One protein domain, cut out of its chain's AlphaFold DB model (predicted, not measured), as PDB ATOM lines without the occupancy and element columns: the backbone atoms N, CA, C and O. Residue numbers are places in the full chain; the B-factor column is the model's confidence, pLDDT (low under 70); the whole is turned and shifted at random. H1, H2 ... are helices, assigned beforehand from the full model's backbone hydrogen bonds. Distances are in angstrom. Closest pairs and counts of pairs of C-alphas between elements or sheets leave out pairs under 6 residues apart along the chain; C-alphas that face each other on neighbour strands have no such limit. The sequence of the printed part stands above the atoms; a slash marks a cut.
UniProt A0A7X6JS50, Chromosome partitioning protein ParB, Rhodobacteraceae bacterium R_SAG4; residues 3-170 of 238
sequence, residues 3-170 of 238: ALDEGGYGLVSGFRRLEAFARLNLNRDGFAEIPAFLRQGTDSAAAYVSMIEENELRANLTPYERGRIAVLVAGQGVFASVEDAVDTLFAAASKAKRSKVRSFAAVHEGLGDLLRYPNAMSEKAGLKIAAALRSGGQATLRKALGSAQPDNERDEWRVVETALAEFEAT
ATOM      1  N   ALA A   3      24.842  56.690 -20.232       73.06
ATOM      2  CA  ALA A   3      24.210  56.726 -18.913       73.06
ATOM      3  C   ALA A   3      24.274  55.341 -18.244       73.06
ATOM      4  O   ALA A   3      24.183  54.325 -18.935       73.06
ATOM      5  N   LEU A   4      24.447  55.324 -16.923       70.81
ATOM      6  CA  LEU A   4      24.330  54.154 -16.048       70.81
ATOM      7  C   LEU A   4      23.128  54.346 -15.108       70.81
ATOM      8  O   LEU A   4      22.745  55.484 -14.833       70.81
ATOM      9  N   ASP A   5      22.572  53.251 -14.588       56.97
ATOM     10  CA  ASP A   5      21.312  53.253 -13.822       56.97
ATOM     11  C   ASP A   5      21.355  54.109 -12.540       56.97
ATOM     12  O   ASP A   5      20.347  54.688 -12.143       56.97
ATOM     13  N   GLU A   6      22.530  54.275 -11.925       69.06
ATOM     14  CA  GLU A   6      22.722  55.049 -10.685       69.06
ATOM     15  C   GLU A   6      23.072  56.534 -10.924       69.06
ATOM     16  O   GLU A   6      23.683  57.190 -10.081       69.06
ATOM     17  N   GLY A   7      22.741  57.089 -12.095       69.06
ATOM     18  CA  GLY A   7      23.053  58.487 -12.439       69.06
ATOM     19  C   GLY A   7      24.531  58.741 -12.776       69.06
ATOM     20  O   GLY A   7      24.947  59.889 -12.929       69.06
ATOM     21  N   GLY A   8      25.322  57.673 -12.909       74.25
ATOM     22  CA  GLY A   8      26.709  57.711 -13.367       74.25
ATOM     23  C   GLY A   8      26.847  57.673 -14.892       74.25
ATOM     24  O   GLY A   8      25.889  57.441 -15.630       74.25
ATOM     25  N   TYR A   9      28.080  57.855 -15.375       80.62
ATOM     26  CA  TYR A   9      28.399  57.803 -16.801       80.62
ATOM     27  C   TYR A   9      29.485  56.767 -17.114       80.62
ATOM     28  O   TYR A   9      30.601  56.841 -16.604       80.62
ATOM     29  N   GLY A  10      29.195  55.838 -18.026       74.50
ATOM     30  CA  GLY A  10      30.155  54.873 -18.562       74.50
ATOM     31  C   GLY A  10      30.984  55.470 -19.704       74.50
ATOM     32  O   GLY A  10      30.451  56.040 -20.664       74.50
ATOM     33  N   LEU A  11      32.312  55.352 -19.648       77.31
ATOM     34  CA  LEU A  11      33.178  55.902 -20.691       77.31
ATOM     35  C   LEU A  11      33.385  54.928 -21.858       77.31
ATOM     36  O   LEU A  11      34.251  54.055 -21.815       77.31
ATOM     37  N   VAL A  12      32.658  55.158 -22.949       70.44
ATOM     38  CA  VAL A  12      32.788  54.381 -24.194       70.44
ATOM     39  C   VAL A  12      34.081  54.700 -24.951       70.44
ATOM     40  O   VAL A  12      34.781  53.802 -25.401       70.44
ATOM     41  N   SER A  13      34.443  55.978 -25.069       69.00
ATOM     42  CA  SER A  13      35.651  56.423 -25.769       69.00
ATOM     43  C   SER A  13      36.225  57.686 -25.126       69.00
ATOM     44  O   SER A  13      35.521  58.400 -24.412       69.00
ATOM     45  N   GLY A  14      37.515  57.955 -25.357       76.81
ATOM     46  CA  GLY A  14      38.192  59.141 -24.821       76.81
ATOM     47  C   GLY A  14      38.832  58.961 -23.440       76.81
ATOM     48  O   GLY A  14      39.016  59.946 -22.731       76.81
ATOM     49  N   PHE A  15      39.208  57.737 -23.049       77.62
ATOM     50  CA  PHE A  15      39.814  57.478 -21.732       77.62
ATOM     51  C   PHE A  15      41.118  58.227 -21.492       77.62
ATOM     52  O   PHE A  15      41.271  58.829 -20.441       77.62
ATOM     53  N   ARG A  16      42.001  58.307 -22.491       79.38
ATOM     54  CA  ARG A  16      43.236  59.105 -22.388       79.38
ATOM     55  C   ARG A  16      42.961  60.581 -22.083       79.38
ATOM     56  O   ARG A  16      43.715  61.213 -21.353       79.38
ATOM     57  N   ARG A  17      41.875  61.134 -22.637       86.31
ATOM     58  CA  ARG A  17      41.451  62.512 -22.359       86.31
ATOM     59  C   ARG A  17      40.917  62.635 -20.935       86.31
ATOM     60  O   ARG A  17      41.277  63.590 -20.259       86.31
ATOM     61  N   LEU A  18      40.102  61.677 -20.489       86.75
ATOM     62  CA  LEU A  18      39.621  61.631 -19.108       86.75
ATOM     63  C   LEU A  18      40.788  61.552 -18.118       86.75
ATOM     64  O   LEU A  18      40.831  62.320 -17.168       86.75
ATOM     65  N   GLU A  19      41.755  60.673 -18.368       83.19
ATOM     66  CA  GLU A  19      42.941  60.516 -17.529       83.19
ATOM     67  C   GLU A  19      43.782  61.799 -17.493       83.19
ATOM     68  O   GLU A  19      44.209  62.233 -16.426       83.19
ATOM     69  N   ALA A  20      43.977  62.456 -18.641       83.50
ATOM     70  CA  ALA A  20      44.662  63.743 -18.695       83.50
ATOM     71  C   ALA A  20      43.932  64.821 -17.875       83.50
ATOM     72  O   ALA A  20      44.578  65.544 -17.120       83.50
ATOM     73  N   PHE A  21      42.599  64.898 -17.975       92.12
ATOM     74  CA  PHE A  21      41.783  65.793 -17.147       92.12
ATOM     75  C   PHE A  21      41.930  65.469 -15.658       92.12
ATOM     76  O   PHE A  21      42.199  66.370 -14.872       92.12
ATOM     77  N   ALA A  22      41.853  64.190 -15.281       85.69
ATOM     78  CA  ALA A  22      42.015  63.755 -13.897       85.69
ATOM     79  C   ALA A  22      43.392  64.141 -13.329       85.69
ATOM     80  O   ALA A  22      43.476  64.675 -12.227       85.69
ATOM     81  N   ARG A  23      44.475  63.950 -14.099       84.88
ATOM     82  CA  ARG A  23      45.834  64.354 -13.696       84.88
ATOM     83  C   ARG A  23      45.980  65.872 -13.554       84.88
ATOM     84  O   ARG A  23      46.675  66.334 -12.648       84.88
ATOM     85  N   LEU A  24      45.349  66.648 -14.437       89.81
ATOM     86  CA  LEU A  24      45.355  68.110 -14.355       89.81
ATOM     87  C   LEU A  24      44.565  68.600 -13.141       89.81
ATOM     88  O   LEU A  24      45.054  69.478 -12.438       89.81
ATOM     89  N   ASN A  25      43.425  67.979 -12.842       91.81
ATOM     90  CA  ASN A  25      42.575  68.330 -11.704       91.81
ATOM     91  C   ASN A  25      43.268  68.155 -10.341       91.81
ATOM     92  O   ASN A  25      42.908  68.820  -9.381       91.81
ATOM     93  N   LEU A  26      44.293  67.299 -10.248       88.81
ATOM     94  CA  LEU A  26      45.097  67.152  -9.027       88.81
ATOM     95  C   LEU A  26      46.000  68.361  -8.740       88.81
ATOM     96  O   LEU A  26      46.433  68.538  -7.607       88.81
ATOM     97  N   ASN A  27      46.333  69.157  -9.759       86.69
ATOM     98  CA  ASN A  27      47.374  70.185  -9.669       86.69
ATOM     99  C   ASN A  27      46.916  71.567 -10.159       86.69
ATOM    100  O   ASN A  27      47.686  72.527 -10.079       86.69
ATOM    101  N   ARG A  28      45.720  71.668 -10.749       89.06
ATOM    102  CA  ARG A  28      45.182  72.886 -11.362       89.06
ATOM    103  C   ARG A  28      43.664  72.932 -11.246       89.06
ATOM    104  O   ARG A  28      42.982  71.980 -11.620       89.06
ATOM    105  N   ASP A  29      43.162  74.094 -10.846       87.56
ATOM    106  CA  ASP A  29      41.733  74.391 -10.844       87.56
ATOM    107  C   ASP A  29      41.169  74.455 -12.274       87.56
ATOM    108  O   ASP A  29      41.882  74.741 -13.242       87.56
ATOM    109  N   GLY A  30      39.867  74.190 -12.411       87.50
ATOM    110  CA  GLY A  30      39.152  74.254 -13.691       87.50
ATOM    111  C   GLY A  30      39.142  72.958 -14.512       87.50
ATOM    112  O   GLY A  30      38.611  72.956 -15.620       87.50
ATOM    113  N   PHE A  31      39.679  71.854 -13.982       90.75
ATOM    114  CA  PHE A  31      39.655  70.529 -14.627       90.75
ATOM    115  C   PHE A  31      38.721  69.523 -13.935       90.75
ATOM    116  O   PHE A  31      38.763  68.332 -14.247       90.75
ATOM    117  N   ALA A  32      37.861  69.999 -13.028       89.25
ATOM    118  CA  ALA A  32      36.900  69.171 -12.298       89.25
ATOM    119  C   ALA A  32      35.791  68.607 -13.204       89.25
ATOM    120  O   ALA A  32      35.248  67.540 -12.928       89.25
ATOM    121  N   GLU A  33      35.490  69.292 -14.310       91.06
ATOM    122  CA  GLU A  33      34.485  68.884 -15.290       91.06
ATOM    123  C   GLU A  33      35.131  68.654 -16.660       91.06
ATOM    124  O   GLU A  33      35.981  69.423 -17.115       91.06
ATOM    125  N   ILE A  34      34.709  67.590 -17.346       91.06
ATOM    126  CA  ILE A  34      35.160  67.253 -18.696       91.06
ATOM    127  C   ILE A  34      33.964  67.251 -19.655       91.06
ATOM    128  O   ILE A  34      32.991  66.535 -19.416       91.06
ATOM    129  N   PRO A  35      34.027  67.985 -20.783       89.56
ATOM    130  CA  PRO A  35      32.989  67.911 -21.801       89.56
ATOM    131  C   PRO A  35      32.854  66.484 -22.335       89.56
ATOM    132  O   PRO A  35      33.816  65.905 -22.853       89.56
ATOM    133  N   ALA A  36      31.650  65.931 -22.240       88.06
ATOM    134  CA  ALA A  36      31.343  64.582 -22.682       88.06
ATOM    135  C   ALA A  36      30.095  64.576 -23.565       88.06
ATOM    136  O   ALA A  36      29.117  65.267 -23.304       88.06
ATOM    137  N   PHE A  37      30.122  63.754 -24.613       84.19
ATOM    138  CA  PHE A  37      28.949  63.502 -25.440       84.19
ATOM    139  C   PHE A  37      28.173  62.312 -24.868       84.19
ATOM    140  O   PHE A  37      28.728  61.204 -24.806       84.19
ATOM    141  N   LEU A  38      26.933  62.535 -24.423       79.81
ATOM    142  CA  LEU A  38      26.049  61.484 -23.920       79.81
ATOM    143  C   LEU A  38      25.425  60.718 -25.089       79.81
ATOM    144  O   LEU A  38      24.743  61.293 -25.933       79.81
ATOM    145  N   ARG A  39      25.677  59.412 -25.131       73.62
ATOM    146  CA  ARG A  39      25.049  58.478 -26.064       73.62
ATOM    147  C   ARG A  39      23.714  58.024 -25.486       73.62
ATOM    148  O   ARG A  39      23.622  57.790 -24.278       73.62
ATOM    149  N   GLN A  40      22.693  57.927 -26.329       66.19
ATOM    150  CA  GLN A  40      21.379  57.464 -25.892       66.19
ATOM    151  C   GLN A  40      21.373  55.938 -25.795       66.19
ATOM    152  O   GLN A  40      21.974  55.259 -26.624       66.19
ATOM    153  N   GLY A  41      20.683  55.393 -24.790       55.94
ATOM    154  CA  GLY A  41      20.589  53.945 -24.547       55.94
ATOM    155  C   GLY A  41      19.894  53.146 -25.661       55.94
ATOM    156  O   GLY A  41      19.803  51.930 -25.569       55.94
ATOM    157  N   THR A  42      19.419  53.815 -26.713       53.81
ATOM    158  CA  THR A  42      18.827  53.220 -27.916       53.81
ATOM    159  C   THR A  42      19.799  53.130 -29.097       53.81
ATOM    160  O   THR A  42      19.368  52.786 -30.199       53.81
ATOM    161  N   ASP A  43      21.085  53.459 -28.923       64.19
ATOM    162  CA  ASP A  43      22.077  53.234 -29.977       64.19
ATOM    163  C   ASP A  43      22.134  51.729 -30.296       64.19
ATOM    164  O   ASP A  43      22.437  50.892 -29.445       64.19
ATOM    165  N   SER A  44      21.780  51.378 -31.532       70.50
ATOM    166  CA  SER A  44      21.727  49.986 -31.978       70.50
ATOM    167  C   SER A  44      23.126  49.360 -32.009       70.50
ATOM    168  O   SER A  44      24.137  50.060 -32.120       70.50
ATOM    169  N   ALA A  45      23.205  48.026 -32.009       75.00
ATOM    170  CA  ALA A  45      24.465  47.308 -32.227       75.00
ATOM    171  C   ALA A  45      25.233  47.834 -33.462       75.00
ATOM    172  O   ALA A  45      26.455  47.966 -33.422       75.00
ATOM    173  N   ALA A  46      24.520  48.228 -34.525       77.56
ATOM    174  CA  ALA A  46      25.106  48.813 -35.731       77.56
ATOM    175  C   ALA A  46      25.780  50.179 -35.488       77.56
ATOM    176  O   ALA A  46      26.830  50.453 -36.071       77.56
ATOM    177  N   ALA A  47      25.228  51.019 -34.604       79.88
ATOM    178  CA  ALA A  47      25.838  52.296 -34.229       79.88
ATOM    179  C   ALA A  47      27.167  52.084 -33.481       79.88
ATOM    180  O   ALA A  47      28.163  52.756 -33.770       79.88
ATOM    181  N   TYR A  48      27.216  51.101 -32.576       79.44
ATOM    182  CA  TYR A  48      28.450  50.732 -31.880       79.44
ATOM    183  C   TYR A  48      29.510  50.157 -32.823       79.44
ATOM    184  O   TYR A  48      30.675  50.549 -32.724       79.44
ATOM    185  N   VAL A  49      29.117  49.276 -33.750       82.00
ATOM    186  CA  VAL A  49      30.018  48.715 -34.770       82.00
ATOM    187  C   VAL A  49      30.648  49.833 -35.595       82.00
ATOM    188  O   VAL A  49      31.871  49.940 -35.620       82.00
ATOM    189  N   SER A  50      29.838  50.719 -36.184       80.81
ATOM    190  CA  SER A  50      30.333  51.801 -37.045       80.81
ATOM    191  C   SER A  50      31.344  52.706 -36.325       80.81
ATOM    192  O   SER A  50      32.404  53.023 -36.865       80.81
ATOM    193  N   MET A  51      31.072  53.055 -35.067       77.56
ATOM    194  CA  MET A  51      31.974  53.873 -34.252       77.56
ATOM    195  C   MET A  51      33.291  53.154 -33.918       77.56
ATOM    196  O   MET A  51      34.354  53.780 -33.861       77.56
ATOM    197  N   ILE A  52      33.242  51.852 -33.634       81.00
ATOM    198  CA  ILE A  52      34.452  51.077 -33.352       81.00
ATOM    199  C   ILE A  52      35.264  50.913 -34.630       81.00
ATOM    200  O   ILE A  52      36.461  51.170 -34.591       81.00
ATOM    201  N   GLU A  53      34.639  50.582 -35.759       82.06
ATOM    202  CA  GLU A  53      35.303  50.464 -37.062       82.06
ATOM    203  C   GLU A  53      36.048  51.747 -37.448       82.06
ATOM    204  O   GLU A  53      37.204  51.697 -37.868       82.06
ATOM    205  N   GLU A  54      35.449  52.912 -37.215       76.06
ATOM    206  CA  GLU A  54      36.105  54.201 -37.437       76.06
ATOM    207  C   GLU A  54      37.378  54.366 -36.579       76.06
ATOM    208  O   GLU A  54      38.414  54.847 -37.046       76.06
ATOM    209  N   ASN A  55      37.330  53.930 -35.315       76.00
ATOM    210  CA  ASN A  55      38.483  53.949 -34.411       76.00
ATOM    211  C   ASN A  55      39.535  52.887 -34.764       76.00
ATOM    212  O   ASN A  55      40.729  53.114 -34.552       76.00
ATOM    213  N   GLU A  56      39.102  51.752 -35.310       80.19
ATOM    214  CA  GLU A  56      39.967  50.687 -35.806       80.19
ATOM    215  C   GLU A  56      40.785  51.132 -37.003       80.19
ATOM    216  O   GLU A  56      41.994  50.905 -37.031       80.19
ATOM    217  N   LEU A  57      40.137  51.803 -37.955       71.25
ATOM    218  CA  LEU A  57      40.784  52.372 -39.133       71.25
ATOM    219  C   LEU A  57      41.829  53.422 -38.750       71.25
ATOM    220  O   LEU A  57      42.865  53.531 -39.399       71.25
ATOM    221  N   ARG A  58      41.593  54.157 -37.659       72.06
ATOM    222  CA  ARG A  58      42.546  55.134 -37.113       72.06
ATOM    223  C   ARG A  58      43.584  54.539 -36.158       72.06
ATOM    224  O   ARG A  58      44.426  55.280 -35.669       72.06
ATOM    225  N   ALA A  59      43.528  53.234 -35.880       68.69
ATOM    226  CA  ALA A  59      44.394  52.531 -34.928       68.69
ATOM    227  C   ALA A  59      44.415  53.145 -33.509       68.69
ATOM    228  O   ALA A  59      45.413  53.065 -32.794       68.69
ATOM    229  N   ASN A  60      43.296  53.730 -33.076       72.56
ATOM    230  CA  ASN A  60      43.236  54.541 -31.855       72.56
ATOM    231  C   ASN A  60      42.957  53.750 -30.568       72.56
ATOM    232  O   ASN A  60      43.071  54.324 -29.486       72.56
ATOM    233  N   LEU A  61      42.567  52.472 -30.664       82.62
ATOM    234  CA  LEU A  61      42.174  51.661 -29.505       82.62
ATOM    235  C   LEU A  61      43.245  50.647 -29.110       82.62
ATOM    236  O   LEU A  61      43.583  49.733 -29.879       82.62
ATOM    237  N   THR A  62      43.685  50.753 -27.861       88.25
ATOM    238  CA  THR A  62      44.534  49.760 -27.197       88.25
ATOM    239  C   THR A  62      43.800  48.418 -27.016       88.25
ATOM    240  O   THR A  62      42.564  48.364 -27.053       88.25
ATOM    241  N   PRO A  63      44.526  47.300 -26.809       90.88
ATOM    242  CA  PRO A  63      43.927  46.007 -26.469       90.88
ATOM    243  C   PRO A  63      42.956  46.070 -25.283       90.88
ATOM    244  O   PRO A  63      41.870  45.492 -25.357       90.88
ATOM    245  N   TYR A  64      43.321  46.811 -24.232       92.31
ATOM    246  CA  TYR A  64      42.487  46.982 -23.046       92.31
ATOM    247  C   TYR A  64      41.191  47.734 -23.357       92.31
ATOM    248  O   TYR A  64      40.114  47.261 -23.004       92.31
ATOM    249  N   GLU A  65      41.269  48.859 -24.075       91.06
ATOM    250  CA  GLU A  65      40.083  49.658 -24.413       91.06
ATOM    251  C   GLU A  65      39.051  48.854 -25.201       91.06
ATOM    252  O   GLU A  65      37.858  48.978 -24.951       91.06
ATOM    253  N   ARG A  66      39.493  47.973 -26.102       92.00
ATOM    254  CA  ARG A  66      38.590  47.086 -26.853       92.00
ATOM    255  C   ARG A  66      37.833  46.133 -25.940       92.00
ATOM    256  O   ARG A  66      36.632  45.957 -26.111       92.00
ATOM    257  N   GLY A  67      38.549  45.520 -24.995       93.75
ATOM    258  CA  GLY A  67      37.956  44.632 -24.000       93.75
ATOM    259  C   GLY A  67      36.949  45.380 -23.135       93.75
ATOM    260  O   GLY A  67      35.809  44.948 -23.009       93.75
ATOM    261  N   ARG A  68      37.336  46.557 -22.631       91.06
ATOM    262  CA  ARG A  68      36.455  47.420 -21.842       91.06
ATOM    263  C   ARG A  68      35.191  47.818 -22.598       91.06
ATOM    264  O   ARG A  68      34.107  47.737 -22.036       91.06
ATOM    265  N   ILE A  69      35.313  48.248 -23.854       89.06
ATOM    266  CA  ILE A  69      34.155  48.641 -24.669       89.06
ATOM    267  C   ILE A  69      33.180  47.472 -24.807       89.06
ATOM    268  O   ILE A  69      31.987  47.672 -24.613       89.06
ATOM    269  N   ALA A  70      33.671  46.259 -25.079       91.56
ATOM    270  CA  ALA A  70      32.806  45.087 -25.184       91.56
ATOM    271  C   ALA A  70      32.021  44.825 -23.886       91.56
ATOM    272  O   ALA A  70      30.822  44.575 -23.951       91.56
ATOM    273  N   VAL A  71      32.669  44.953 -22.723       88.25
ATOM    274  CA  VAL A  71      32.015  44.792 -21.411       88.25
ATOM    275  C   VAL A  71      30.968  45.877 -21.175       88.25
ATOM    276  O   VAL A  71      29.836  45.569 -20.817       88.25
ATOM    277  N   LEU A  72      31.320  47.144 -21.414       83.44
ATOM    278  CA  LEU A  72      30.407  48.263 -21.188       83.44
ATOM    279  C   LEU A  72      29.169  48.179 -22.081       83.44
ATOM    280  O   LEU A  72      28.071  48.406 -21.594       83.44
ATOM    281  N   VAL A  73      29.331  47.843 -23.363       81.88
ATOM    282  CA  VAL A  73      28.196  47.759 -24.297       81.88
ATOM    283  C   VAL A  73      27.331  46.527 -24.014       81.88
ATOM    284  O   VAL A  73      26.108  46.617 -24.075       81.88
ATOM    285  N   ALA A  74      27.932  45.390 -23.643       84.81
ATOM    286  CA  ALA A  74      27.171  44.225 -23.192       84.81
ATOM    287  C   ALA A  74      26.354  44.536 -21.924       84.81
ATOM    288  O   ALA A  74      25.179  44.184 -21.851       84.81
ATOM    289  N   GLY A  75      26.932  45.273 -20.969       78.31
ATOM    290  CA  GLY A  75      26.260  45.693 -19.733       78.31
ATOM    291  C   GLY A  75      25.046  46.606 -19.935       78.31
ATOM    292  O   GLY A  75      24.257  46.774 -19.015       78.31
ATOM    293  N   GLN A  76      24.856  47.162 -21.133       75.44
ATOM    294  CA  GLN A  76      23.672  47.955 -21.487       75.44
ATOM    295  C   GLN A  76      22.515  47.115 -22.038       75.44
ATOM    296  O   GLN A  76      21.508  47.672 -22.471       75.44
ATOM    297  N   GLY A  77      22.665  45.789 -22.097       76.06
ATOM    298  CA  GLY A  77      21.648  44.891 -22.645       76.06
ATOM    299  C   GLY A  77      21.539  44.917 -24.174       76.06
ATOM    300  O   GLY A  77      20.609  44.337 -24.724       76.06
ATOM    301  N   VAL A  78      22.485  45.559 -24.873       79.00
ATOM    302  CA  VAL A  78      22.547  45.571 -26.350       79.00
ATOM    303  C   VAL A  78      22.932  44.193 -26.900       79.00
ATOM    304  O   VAL A  78      22.506  43.823 -27.994       79.00
ATOM    305  N   PHE A  79      23.728  43.436 -26.140       81.88
ATOM    306  CA  PHE A  79      24.202  42.094 -26.482       81.88
ATOM    307  C   PHE A  79      23.872  41.107 -25.365       81.88
ATOM    308  O   PHE A  79      23.815  41.485 -24.197       81.88
ATOM    309  N   ALA A  80      23.704  39.830 -25.719       82.19
ATOM    310  CA  ALA A  80      23.357  38.788 -24.750       82.19
ATOM    311  C   ALA A  80      24.525  38.427 -23.816       82.19
ATOM    312  O   ALA A  80      24.313  37.934 -22.709       82.19
ATOM    313  N   SER A  81      25.763  38.640 -24.270       87.19
ATOM    314  CA  SER A  81      26.971  38.439 -23.473       87.19
ATOM    315  C   SER A  81      28.129  39.303 -23.972       87.19
ATOM    316  O   SER A  81      28.079  39.902 -25.049       87.19
ATOM    317  N   VAL A  82      29.216  39.331 -23.200       87.31
ATOM    318  CA  VAL A  82      30.466  39.985 -23.605       87.31
ATOM    319  C   VAL A  82      31.073  39.306 -24.835       87.31
ATOM    320  O   VAL A  82      31.604  39.981 -25.713       87.31
ATOM    321  N   GLU A  83      30.991  37.979 -24.955       90.38
ATOM    322  CA  GLU A  83      31.473  37.258 -26.137       90.38
ATOM    323  C   GLU A  83      30.704  37.637 -27.399       90.38
ATOM    324  O   GLU A  83      31.339  37.841 -28.435       90.38
ATOM    325  N   ASP A  84      29.378  37.757 -27.293       89.06
ATOM    326  CA  ASP A  84      28.498  38.199 -28.378       89.06
ATOM    327  C   ASP A  84      28.822  39.641 -28.801       89.06
ATOM    328  O   ASP A  84      29.020  39.930 -29.986       89.06
ATOM    329  N   ALA A  85      29.032  40.529 -27.821       90.44
ATOM    330  CA  ALA A  85      29.520  41.878 -28.075       90.44
ATOM    331  C   ALA A  85      30.869  41.862 -28.811       90.44
ATOM    332  O   ALA A  85      31.044  42.572 -29.797       90.44
ATOM    333  N   VAL A  86      31.834  41.029 -28.403       93.81
ATOM    334  CA  VAL A  86      33.131  40.944 -29.097       93.81
ATOM    335  C   VAL A  86      32.984  40.427 -30.530       93.81
ATOM    336  O   VAL A  86      33.668  40.930 -31.427       93.81
ATOM    337  N   ASP A  87      32.143  39.420 -30.760       92.19
ATOM    338  CA  ASP A  87      31.941  38.864 -32.099       92.19
ATOM    339  C   ASP A  87      31.262  39.852 -33.041       92.19
ATOM    340  O   ASP A  87      31.683  39.951 -34.196       92.19
ATOM    341  N   THR A  88      30.311  40.636 -32.538       91.81
ATOM    342  CA  THR A  88      29.607  41.641 -33.337       91.81
ATOM    343  C   THR A  88      30.445  42.905 -33.541       91.81
ATOM    344  O   THR A  88      30.701  43.304 -34.676       91.81
ATOM    345  N   LEU A  89      30.952  43.512 -32.462       90.06
ATOM    346  CA  LEU A  89      31.708  44.774 -32.504       90.06
ATOM    347  C   LEU A  89      33.037  44.662 -33.263       90.06
ATOM    348  O   LEU A  89      33.528  45.646 -33.810       90.06
ATOM    349  N   PHE A  90      33.631  43.467 -33.296       90.69
ATOM    350  CA  PHE A  90      34.892  43.194 -33.987       90.69
ATOM    351  C   PHE A  90      34.725  42.117 -35.070       90.69
ATOM    352  O   PHE A  90      35.644  41.323 -35.315       90.69
ATOM    353  N   ALA A  91      33.569  42.085 -35.739       90.50
ATOM    354  CA  ALA A  91      33.268  41.126 -36.805       90.50
ATOM    355  C   ALA A  91      34.319  41.149 -37.932       90.50
ATOM    356  O   ALA A  91      34.805  40.093 -38.345       90.50
ATOM    357  N   ALA A  92      34.762  42.345 -38.341       88.62
ATOM    358  CA  ALA A  92      35.804  42.545 -39.354       88.62
ATOM    359  C   ALA A  92      37.223  42.131 -38.898       88.62
ATOM    360  O   ALA A  92      38.142  42.025 -39.711       88.62
ATOM    361  N   ALA A  93      37.441  41.898 -37.599       88.94
ATOM    362  CA  ALA A  93      38.737  41.479 -37.076       88.94
ATOM    363  C   ALA A  93      39.000  39.977 -37.301       88.94
ATOM    364  O   ALA A  93      38.095  39.173 -37.507       88.94
ATOM    365  N   SER A  94      40.261  39.549 -37.196       93.88
ATOM    366  CA  SER A  94      40.591  38.119 -37.234       93.88
ATOM    367  C   SER A  94      40.118  37.386 -35.970       93.88
ATOM    368  O   SER A  94      40.017  37.972 -34.889       93.88
ATOM    369  N   LYS A  95      39.924  36.061 -36.064       92.44
ATOM    370  CA  LYS A  95      39.604  35.203 -34.903       92.44
ATOM    371  C   LYS A  95      40.623  35.360 -33.765       92.44
ATOM    372  O   LYS A  95      40.242  35.413 -32.597       92.44
ATOM    373  N   ALA A  96      41.909  35.482 -34.102       93.06
ATOM    374  CA  ALA A  96      42.979  35.703 -33.130       93.06
ATOM    375  C   ALA A  96      42.844  37.062 -32.422       93.06
ATOM    376  O   ALA A  96      42.966  37.135 -31.200       93.06
ATOM    377  N   LYS A  97      42.527  38.130 -33.169       92.06
ATOM    378  CA  LYS A  97      42.289  39.460 -32.598       92.06
ATOM    379  C   LYS A  97      41.056  39.461 -31.692       92.06
ATOM    380  O   LYS A  97      41.155  39.945 -30.571       92.06
ATOM    381  N   ARG A  98      39.949  38.825 -32.093       95.25
ATOM    382  CA  ARG A  98      38.767  38.663 -31.223       95.25
ATOM    383  C   ARG A  98      39.057  37.854 -29.956       95.25
ATOM    384  O   ARG A  98      38.600  38.215 -28.879       95.25
ATOM    385  N   SER A  99      39.835  36.774 -30.049       94.00
ATOM    386  CA  SER A  99      40.264  35.996 -28.872       94.00
ATOM    387  C   SER A  99      41.063  36.852 -27.879       94.00
ATOM    388  O   SER A  99      40.854  36.799 -26.665       94.00
ATOM    389  N   LYS A 100      41.933  37.718 -28.407       95.12
ATOM    390  CA  LYS A 100      42.680  38.689 -27.609       95.12
ATOM    391  C   LYS A 100      41.751  39.705 -26.945       95.12
ATOM    392  O   LYS A 100      41.866  39.892 -25.742       95.12
ATOM    393  N   VAL A 101      40.795  40.288 -27.675       95.94
ATOM    394  CA  VAL A 101      39.806  41.218 -27.097       95.94
ATOM    395  C   VAL A 101      39.051  40.574 -25.931       95.94
ATOM    396  O   VAL A 101      38.991  41.178 -24.866       95.94
ATOM    397  N   ARG A 102      38.581  39.323 -26.068       96.50
ATOM    398  CA  ARG A 102      37.943  38.590 -24.955       96.50
ATOM    399  C   ARG A 102      38.854  38.446 -23.735       96.50
ATOM    400  O   ARG A 102      38.395  38.558 -22.607       96.50
ATOM    401  N   SER A 103      40.155  38.230 -23.943       96.62
ATOM    402  CA  SER A 103      41.108  38.165 -22.828       96.62
ATOM    403  C   SER A 103      41.194  39.491 -22.070       96.62
ATOM    404  O   SER A 103      41.240  39.474 -20.848       96.62
ATOM    405  N   PHE A 104      41.181  40.627 -22.772       97.00
ATOM    406  CA  PHE A 104      41.174  41.949 -22.137       97.00
ATOM    407  C   PHE A 104      39.816  42.321 -21.535       97.00
ATOM    408  O   PHE A 104      39.783  43.029 -20.533       97.00
ATOM    409  N   ALA A 105      38.713  41.814 -22.091       95.75
ATOM    410  CA  ALA A 105      37.390  41.944 -21.491       95.75
ATOM    411  C   ALA A 105      37.354  41.274 -20.108       95.75
ATOM    412  O   ALA A 105      37.052  41.943 -19.127       95.75
ATOM    413  N   ALA A 106      37.845  40.033 -20.002       94.81
ATOM    414  CA  ALA A 106      37.961  39.334 -18.719       94.81
ATOM    415  C   ALA A 106      38.861  40.072 -17.705       94.81
ATOM    416  O   ALA A 106      38.600  40.054 -16.504       94.81
ATOM    417  N   VAL A 107      39.928  40.739 -18.170       96.50
ATOM    418  CA  VAL A 107      40.761  41.597 -17.305       96.50
ATOM    419  C   VAL A 107      39.962  42.790 -16.782       96.50
ATOM    420  O   VAL A 107      40.068  43.113 -15.602       96.50
ATOM    421  N   HIS A 108      39.171  43.438 -17.639       95.00
ATOM    422  CA  HIS A 108      38.336  44.565 -17.236       95.00
ATOM    423  C   HIS A 108      37.233  44.141 -16.256       95.00
ATOM    424  O   HIS A 108      37.073  44.792 -15.232       95.00
ATOM    425  N   GLU A 109      36.540  43.029 -16.501       90.94
ATOM    426  CA  GLU A 109      35.518  42.508 -15.579       90.94
ATOM    427  C   GLU A 109      36.104  42.133 -14.213       90.94
ATOM    428  O   GLU A 109      35.502  42.396 -13.177       90.94
ATOM    429  N   GLY A 110      37.295  41.526 -14.196       89.56
ATOM    430  CA  GLY A 110      37.904  41.061 -12.953       89.56
ATOM    431  C   GLY A 110      38.572  42.159 -12.123       89.56
ATOM    432  O   GLY A 110      38.606  42.047 -10.893       89.56
ATOM    433  N   LEU A 111      39.164  43.167 -12.774       93.50
ATOM    434  CA  LEU A 111      40.104  44.112 -12.146       93.50
ATOM    435  C   LEU A 111      39.929  45.573 -12.593       93.50
ATOM    436  O   LEU A 111      40.691  46.430 -12.150       93.50
ATOM    437  N   GLY A 112      39.007  45.875 -13.508       89.00
ATOM    438  CA  GLY A 112      38.901  47.192 -14.142       89.00
ATOM    439  C   GLY A 112      38.622  48.346 -13.181       89.00
ATOM    440  O   GLY A 112      39.024  49.468 -13.469       89.00
ATOM    441  N   ASP A 113      37.999  48.059 -12.042       85.44
ATOM    442  CA  ASP A 113      37.730  48.985 -10.940       85.44
ATOM    443  C   ASP A 113      38.977  49.334 -10.108       85.44
ATOM    444  O   ASP A 113      39.003  50.364  -9.439       85.44
ATOM    445  N   LEU A 114      40.016  48.496 -10.156       89.31
ATOM    446  CA  LEU A 114      41.238  48.651  -9.359       89.31
ATOM    447  C   LEU A 114      42.438  49.161 -10.169       89.31
ATOM    448  O   LEU A 114      43.432  49.592  -9.586       89.31
ATOM    449  N   LEU A 115      42.376  49.090 -11.501       90.56
ATOM    450  CA  LEU A 115      43.458  49.527 -12.385       90.56
ATOM    451  C   LEU A 115      43.446  51.054 -12.543       90.56
ATOM    452  O   LEU A 115      42.487  51.627 -13.060       90.56
ATOM    453  N   ARG A 116      44.548  51.707 -12.173       89.50
ATOM    454  CA  ARG A 116      44.775  53.149 -12.347       89.50
ATOM    455  C   ARG A 116      45.373  53.480 -13.710       89.50
ATOM    456  O   ARG A 116      45.013  54.506 -14.280       89.50
ATOM    457  N   TYR A 117      46.225  52.610 -14.260       90.31
ATOM    458  CA  TYR A 117      46.903  52.813 -15.550       90.31
ATOM    459  C   TYR A 117      46.598  51.710 -16.581       90.31
ATOM    460  O   TYR A 117      47.502  51.237 -17.280       90.31
ATOM    461  N   PRO A 118      45.327  51.310 -16.786       90.06
ATOM    462  CA  PRO A 118      45.012  50.153 -17.622       90.06
ATOM    463  C   PRO A 118      45.379  50.335 -19.105       90.06
ATOM    464  O   PRO A 118      45.605  49.356 -19.812       90.06
ATOM    465  N   ASN A 119      45.478  51.577 -19.587       86.06
ATOM    466  CA  ASN A 119      45.856  51.885 -20.968       86.06
ATOM    467  C   ASN A 119      47.361  51.785 -21.240       86.06
ATOM    468  O   ASN A 119      47.755  51.619 -22.394       86.06
ATOM    469  N   ALA A 120      48.193  51.889 -20.203       87.88
ATOM    470  CA  ALA A 120      49.633  51.671 -20.310       87.88
ATOM    471  C   ALA A 120      49.986  50.171 -20.310       87.88
ATOM    472  O   ALA A 120      51.133  49.782 -20.538       87.88
ATOM    473  N   MET A 121      48.994  49.306 -20.075       89.81
ATOM    474  CA  MET A 121      49.168  47.864 -20.041       89.81
ATOM    475  C   MET A 121      49.650  47.336 -21.394       89.81
ATOM    476  O   MET A 121      48.944  47.381 -22.406       89.81
ATOM    477  N   SER A 122      50.852  46.759 -21.397       91.62
ATOM    478  CA  SER A 122      51.358  46.055 -22.574       91.62
ATOM    479  C   SER A 122      50.492  44.839 -22.911       91.62
ATOM    480  O   SER A 122      49.865  44.222 -22.046       91.62
ATOM    481  N   GLU A 123      50.514  44.418 -24.175       93.44
ATOM    482  CA  GLU A 123      49.762  43.234 -24.592       93.44
ATOM    483  C   GLU A 123      50.177  41.979 -23.800       93.44
ATOM    484  O   GLU A 123      49.336  41.219 -23.316       93.44
ATOM    485  N   LYS A 124      51.490  41.795 -23.622       93.38
ATOM    486  CA  LYS A 124      52.069  40.685 -22.859       93.38
ATOM    487  C   LYS A 124      51.580  40.689 -21.409       93.38
ATOM    488  O   LYS A 124      51.259  39.626 -20.882       93.38
ATOM    489  N   ALA A 125      51.527  41.865 -20.786       92.75
ATOM    490  CA  ALA A 125      51.023  42.040 -19.430       92.75
ATOM    491  C   ALA A 125      49.555  41.609 -19.323       92.75
ATOM    492  O   ALA A 125      49.231  40.720 -18.537       92.75
ATOM    493  N   GLY A 126      48.685  42.154 -20.175       95.25
ATOM    494  CA  GLY A 126      47.260  41.831 -20.139       95.25
ATOM    495  C   GLY A 126      46.959  40.355 -20.388       95.25
ATOM    496  O   GLY A 126      46.125  39.769 -19.702       95.25
ATOM    497  N   LEU A 127      47.691  39.703 -21.299       96.06
ATOM    498  CA  LEU A 127      47.530  38.266 -21.541       96.06
ATOM    499  C   LEU A 127      47.963  37.405 -20.344       96.06
ATOM    500  O   LEU A 127      47.311  36.394 -20.068       96.06
ATOM    501  N   LYS A 128      49.019  37.799 -19.618       95.69
ATOM    502  CA  LYS A 128      49.418  37.133 -18.366       95.69
ATOM    503  C   LYS A 128      48.336  37.262 -17.297       95.69
ATOM    504  O   LYS A 128      47.960  36.257 -16.701       95.69
ATOM    505  N   ILE A 129      47.792  38.467 -17.109       96.69
ATOM    506  CA  ILE A 129      46.698  38.714 -16.160       96.69
ATOM    507  C   ILE A 129      45.482  37.860 -16.531       96.69
ATOM    508  O   ILE A 129      44.976  37.118 -15.695       96.69
ATOM    509  N   ALA A 130      45.059  37.876 -17.797       95.56
ATOM    510  CA  ALA A 130      43.927  37.078 -18.265       95.56
ATOM    511  C   ALA A 130      44.129  35.569 -18.023       95.56
ATOM    512  O   ALA A 130      43.191  34.855 -17.665       95.56
ATOM    513  N   ALA A 131      45.353  35.062 -18.205       93.06
ATOM    514  CA  ALA A 131      45.684  33.669 -17.913       93.06
ATOM    515  C   ALA A 131      45.622  33.352 -16.410       93.06
ATOM    516  O   ALA A 131      45.111  32.292 -16.034       93.06
ATOM    517  N   ALA A 132      46.095  34.264 -15.559       92.62
ATOM    518  CA  ALA A 132      46.000  34.126 -14.111       92.62
ATOM    519  C   ALA A 132      44.543  34.154 -13.630       92.62
ATOM    520  O   ALA A 132      44.151  33.277 -12.863       92.62
ATOM    521  N   LEU A 133      43.712  35.066 -14.150       91.12
ATOM    522  CA  LEU A 133      42.277  35.134 -13.847       91.12
ATOM    523  C   LEU A 133      41.566  33.815 -14.173       91.12
ATOM    524  O   LEU A 133      40.927  33.231 -13.302       91.12
ATOM    525  N   ARG A 134      41.782  33.263 -15.376       86.88
ATOM    526  CA  ARG A 134      41.247  31.939 -15.760       86.88
ATOM    527  C   ARG A 134      41.734  30.794 -14.870       86.88
ATOM    528  O   ARG A 134      41.093  29.749 -14.808       86.88
ATOM    529  N   SER A 135      42.876  30.972 -14.212       87.88
ATOM    530  CA  SER A 135      43.465  29.982 -13.310       87.88
ATOM    531  C   SER A 135      43.046  30.172 -11.844       87.88
ATOM    532  O   SER A 135      43.516  29.414 -11.002       87.88
ATOM    533  N   GLY A 136      42.186  31.150 -11.531       86.94
ATOM    534  CA  GLY A 136      41.726  31.440 -10.166       86.94
ATOM    535  C   GLY A 136      42.534  32.508  -9.418       86.94
ATOM    536  O   GLY A 136      42.345  32.684  -8.221       86.94
ATOM    537  N   GLY A 137      43.412  33.252 -10.097       89.25
ATOM    538  CA  GLY A 137      44.269  34.280  -9.487       89.25
ATOM    539  C   GLY A 137      43.579  35.608  -9.154       89.25
ATOM    540  O   GLY A 137      44.249  36.554  -8.744       89.25
ATOM    541  N   GLN A 138      42.258  35.715  -9.337       89.94
ATOM    542  CA  GLN A 138      41.522  36.970  -9.152       89.94
ATOM    543  C   GLN A 138      41.639  37.518  -7.727       89.94
ATOM    544  O   GLN A 138      41.896  38.706  -7.565       89.94
ATOM    545  N   ALA A 139      41.509  36.673  -6.700       88.31
ATOM    546  CA  ALA A 139      41.597  37.116  -5.308       88.31
ATOM    547  C   ALA A 139      42.972  37.725  -4.979       88.31
ATOM    548  O   ALA A 139      43.044  38.815  -4.413       88.31
ATOM    549  N   THR A 140      44.059  37.065  -5.396       91.38
ATOM    550  CA  THR A 140      45.438  37.549  -5.211       91.38
ATOM    551  C   THR A 140      45.663  38.883  -5.920       91.38
ATOM    552  O   THR A 140      46.155  39.834  -5.315       91.38
ATOM    553  N   LEU A 141      45.237  38.987  -7.183       92.81
ATOM    554  CA  LEU A 141      45.388  40.205  -7.982       92.81
ATOM    555  C   LEU A 141      44.583  41.376  -7.407       92.81
ATOM    556  O   LEU A 141      45.117  42.477  -7.279       92.81
ATOM    557  N   ARG A 142      43.327  41.140  -7.006       94.00
ATOM    558  CA  ARG A 142      42.484  42.172  -6.383       94.00
ATOM    559  C   ARG A 142      43.055  42.639  -5.049       94.00
ATOM    560  O   ARG A 142      43.103  43.840  -4.815       94.00
ATOM    561  N   LYS A 143      43.535  41.724  -4.198       89.38
ATOM    562  CA  LYS A 143      44.171  42.070  -2.915       89.38
ATOM    563  C   LYS A 143      45.380  42.985  -3.116       89.38
ATOM    564  O   LYS A 143      45.504  43.997  -2.425       89.38
ATOM    565  N   ALA A 144      46.251  42.639  -4.063       92.56
ATOM    566  CA  ALA A 144      47.452  43.411  -4.353       92.56
ATOM    567  C   ALA A 144      47.120  44.805  -4.904       92.56
ATOM    568  O   ALA A 144      47.620  45.798  -4.382       92.56
ATOM    569  N   LEU A 145      46.237  44.889  -5.905       92.06
ATOM    570  CA  LEU A 145      45.845  46.165  -6.510       92.06
ATOM    571  C   LEU A 145      45.040  47.050  -5.549       92.06
ATOM    572  O   LEU A 145      45.277  48.250  -5.491       92.06
ATOM    573  N   GLY A 146      44.141  46.468  -4.751       90.31
ATOM    574  CA  GLY A 146      43.316  47.208  -3.791       90.31
ATOM    575  C   GLY A 146      44.101  47.801  -2.617       90.31
ATOM    576  O   GLY A 146      43.668  48.791  -2.035       90.31
ATOM    577  N   SER A 147      45.264  47.233  -2.288       86.62
ATOM    578  CA  SER A 147      46.143  47.746  -1.223       86.62
ATOM    579  C   SER A 147      47.226  48.695  -1.747       86.62
ATOM    580  O   SER A 147      47.959  49.288  -0.957       86.62
ATOM    581  N   ALA A 148      47.365  48.820  -3.068       88.31
ATOM    582  CA  ALA A 148      48.434  49.579  -3.697       88.31
ATOM    583  C   ALA A 148      48.008  51.007  -4.065       88.31
ATOM    584  O   ALA A 148      46.869  51.287  -4.445       88.31
ATOM    585  N   GLN A 149      48.979  51.917  -4.020       88.94
ATOM    586  CA  GLN A 149      48.857  53.279  -4.538       88.94
ATOM    587  C   GLN A 149      50.026  53.551  -5.493       88.94
ATOM    588  O   GLN A 149      51.012  54.157  -5.089       88.94
ATOM    589  N   PRO A 150      49.987  53.017  -6.727       88.88
ATOM    590  CA  PRO A 150      51.044  53.271  -7.694       88.88
ATOM    591  C   PRO A 150      50.973  54.713  -8.207       88.88
ATOM    592  O   PRO A 150      49.900  55.184  -8.585       88.88
ATOM    593  N   ASP A 151      52.127  55.378  -8.273       88.06
ATOM    594  CA  ASP A 151      52.256  56.758  -8.769       88.06
ATOM    595  C   ASP A 151      52.381  56.837 -10.300       88.06
ATOM    596  O   ASP A 151      52.250  57.905 -10.907       88.06
ATOM    597  N   ASN A 152      52.682  55.710 -10.948       88.81
ATOM    598  CA  ASN A 152      52.847  55.608 -12.394       88.81
ATOM    599  C   ASN A 152      52.584  54.179 -12.906       88.81
ATOM    600  O   ASN A 152      52.484  53.217 -12.141       88.81
ATOM    601  N   GLU A 153      52.531  54.042 -14.232       90.38
ATOM    602  CA  GLU A 153      52.309  52.776 -14.946       90.38
ATOM    603  C   GLU A 153      53.304  51.665 -14.578       90.38
ATOM    604  O   GLU A 153      52.933  50.492 -14.492       90.38
ATOM    605  N   ARG A 154      54.571  52.019 -14.331       92.06
ATOM    606  CA  ARG A 154      55.625  51.057 -13.997       92.06
ATOM    607  C   ARG A 154      55.432  50.510 -12.588       92.06
ATOM    608  O   ARG A 154      55.657  49.320 -12.368       92.06
ATOM    609  N   ASP A 155      55.008  51.354 -11.654       93.31
ATOM    610  CA  ASP A 155      54.698  50.936 -10.290       93.31
ATOM    611  C   ASP A 155      53.460  50.044 -10.231       93.31
ATOM    612  O   ASP A 155      53.501  49.009  -9.567       93.31
ATOM    613  N   GLU A 156      52.403  50.369 -10.981       93.25
ATOM    614  CA  GLU A 156      51.225  49.498 -11.077       93.25
ATOM    615  C   GLU A 156      51.600  48.128 -11.644       93.25
ATOM    616  O   GLU A 156      51.230  47.089 -11.094       93.25
ATOM    617  N   TRP A 157      52.406  48.109 -12.706       94.19
ATOM    618  CA  TRP A 157      52.854  46.855 -13.295       94.19
ATOM    619  C   TRP A 157      53.704  46.020 -12.326       94.19
ATOM    620  O   TRP A 157      53.513  44.808 -12.241       94.19
ATOM    621  N   ARG A 158      54.574  46.647 -11.528       94.62
ATOM    622  CA  ARG A 158      55.373  45.963 -10.496       94.62
ATOM    623  C   ARG A 158      54.507  45.311  -9.413       94.62
ATOM    624  O   ARG A 158      54.835  44.217  -8.948       94.62
ATOM    625  N   VAL A 159      53.397  45.943  -9.029       94.50
ATOM    626  CA  VAL A 159      52.411  45.351  -8.106       94.50
ATOM    627  C   VAL A 159      51.791  44.100  -8.726       94.50
ATOM    628  O   VAL A 159      51.752  43.047  -8.089       94.50
ATOM    629  N   VAL A 160      51.369  44.187  -9.991       94.69
ATOM    630  CA  VAL A 160      50.781  43.051 -10.712       94.69
ATOM    631  C   VAL A 160      51.781  41.906 -10.875       94.69
ATOM    632  O   VAL A 160      51.425  40.760 -10.620       94.69
ATOM    633  N   GLU A 161      53.028  42.180 -11.265       95.12
ATOM    634  CA  GLU A 161      54.063  41.145 -11.405       95.12
ATOM    635  C   GLU A 161      54.330  40.420 -10.088       95.12
ATOM    636  O   GLU A 161      54.434  39.195 -10.078       95.12
ATOM    637  N   THR A 162      54.378  41.164  -8.982       94.88
ATOM    638  CA  THR A 162      54.551  40.595  -7.640       94.88
ATOM    639  C   THR A 162      53.394  39.658  -7.291       94.88
ATOM    640  O   THR A 162      53.617  38.519  -6.887       94.88
ATOM    641  N   ALA A 163      52.157  40.098  -7.527       93.94
ATOM    642  CA  ALA A 163      50.957  39.304  -7.279       93.94
ATOM    643  C   ALA A 163      50.868  38.057  -8.178       93.94
ATOM    644  O   ALA A 163      50.445  36.989  -7.734       93.94
ATOM    645  N   LEU A 164      51.284  38.173  -9.442       94.06
ATOM    646  CA  LEU A 164      51.369  37.040 -10.365       94.06
ATOM    647  C   LEU A 164      52.416  36.023  -9.899       94.06
ATOM    648  O   LEU A 164      52.141  34.827  -9.930       94.06
ATOM    649  N   ALA A 165      53.578  36.484  -9.433       92.44
ATOM    650  CA  ALA A 165      54.616  35.612  -8.893       92.44
ATOM    651  C   ALA A 165      54.153  34.893  -7.615       92.44
ATOM    652  O   ALA A 165      54.373  33.694  -7.486       92.44
ATOM    653  N   GLU A 166      53.458  35.580  -6.702       89.00
ATOM    654  CA  GLU A 166      52.860  34.972  -5.500       89.00
ATOM    655  C   GLU A 166      51.820  33.898  -5.865       89.00
ATOM    656  O   GLU A 166      51.813  32.794  -5.309       89.00
ATOM    657  N   PHE A 167      50.972  34.193  -6.854       86.88
ATOM    658  CA  PHE A 167      49.987  33.246  -7.365       86.88
ATOM    659  C   PHE A 167      50.633  32.016  -8.023       86.88
ATOM    660  O   PHE A 167      50.132  30.903  -7.874       86.88
ATOM    661  N   GLU A 168      51.740  32.193  -8.745       85.50
ATOM    662  CA  GLU A 168      52.482  31.090  -9.369       85.50
ATOM    663  C   GLU A 168      53.308  30.273  -8.363       85.50
ATOM    664  O   GLU A 168      53.453  29.064  -8.547       85.50
ATOM    665  N   ALA A 169      53.829  30.913  -7.311       75.31
ATOM    666  CA  ALA A 169      54.617  30.282  -6.254       75.31
ATOM    667  C   ALA A 169      53.758  29.485  -5.262       75.31
ATOM    668  O   ALA A 169      54.234  28.518  -4.665       75.31
ATOM    669  N   THR A 170      52.486  29.857  -5.103       60.91
ATOM    670  CA  THR A 170      51.515  29.022  -4.392       60.91
ATOM    671  C   THR A 170      51.385  27.703  -5.160       60.91
ATOM    672  O   THR A 170      51.086  27.758  -6.356       60.91
TER     673      THR A 170
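Overview. This is residues 3 to 170 of the 238 residues of the protein "Chromosome partitioning protein ParB" of Rhodobacteraceae bacterium R_SAG4 (UniProt A0A7X6JS50). H5 is the core of a helical cluster, with H3 and H4 packed across one side of it, H2 beyond H4, and H6, H7 and H8 on the other side. H1 sits off from this cluster in a long loop and touches no helix. The printed part has 168 residues with eight named helices, H1 to H8 in order, no named strand: all helix, mostly crossed packing. It is compact, with a radius of gyration of the C-alphas of 16.5 A and spans of 46 by 46 by 32 A.

Along the chain. H5, residues 95 to 111, is 24.4 A long and begins at C-alpha 95 (39.604, 35.203, -34.903). H8, residues 153 to 169, is 24.2 A long and ends at C-alpha 169 (54.617, 30.282, -6.254). The others are H1, 15 to 25; H2, 45 to 57; H3, 63 to 74; H4, 82 to 89; H6, 123 to 134; H7, 138 to 147.

Arrangement. The hub, H5, touches H3 about perpendicular at 75 degrees, closest C-alphas Gly 67 and Ala 105, 3.7 A. H5 touches H6 at a steep tilt of 66 degrees, closest C-alphas Ser 103 and Ala 130, 5.5 A. H7 and H8 form a helical hairpin, closest C-alphas Leu 141 and Ala 163, 5.7 A. H2 touches H4, closest C-alphas Val 49 and Leu 89, 4.8 A. H1 and H3 are only just apart, closest C-alphas 8.3 A. In H1 to H8 every O i to N i+4 pair is within hydrogen-bond range.

Size, cuts and confidence. The farthest C-alphas, Gly 30 and Thr 170, are 47.8 A apart. The printed part has no cut. The links H1 to H2 and H5 to H6 are long. Residues 5 to 7, 13, 40 to 43, 59 and 170 have pLDDT under 70.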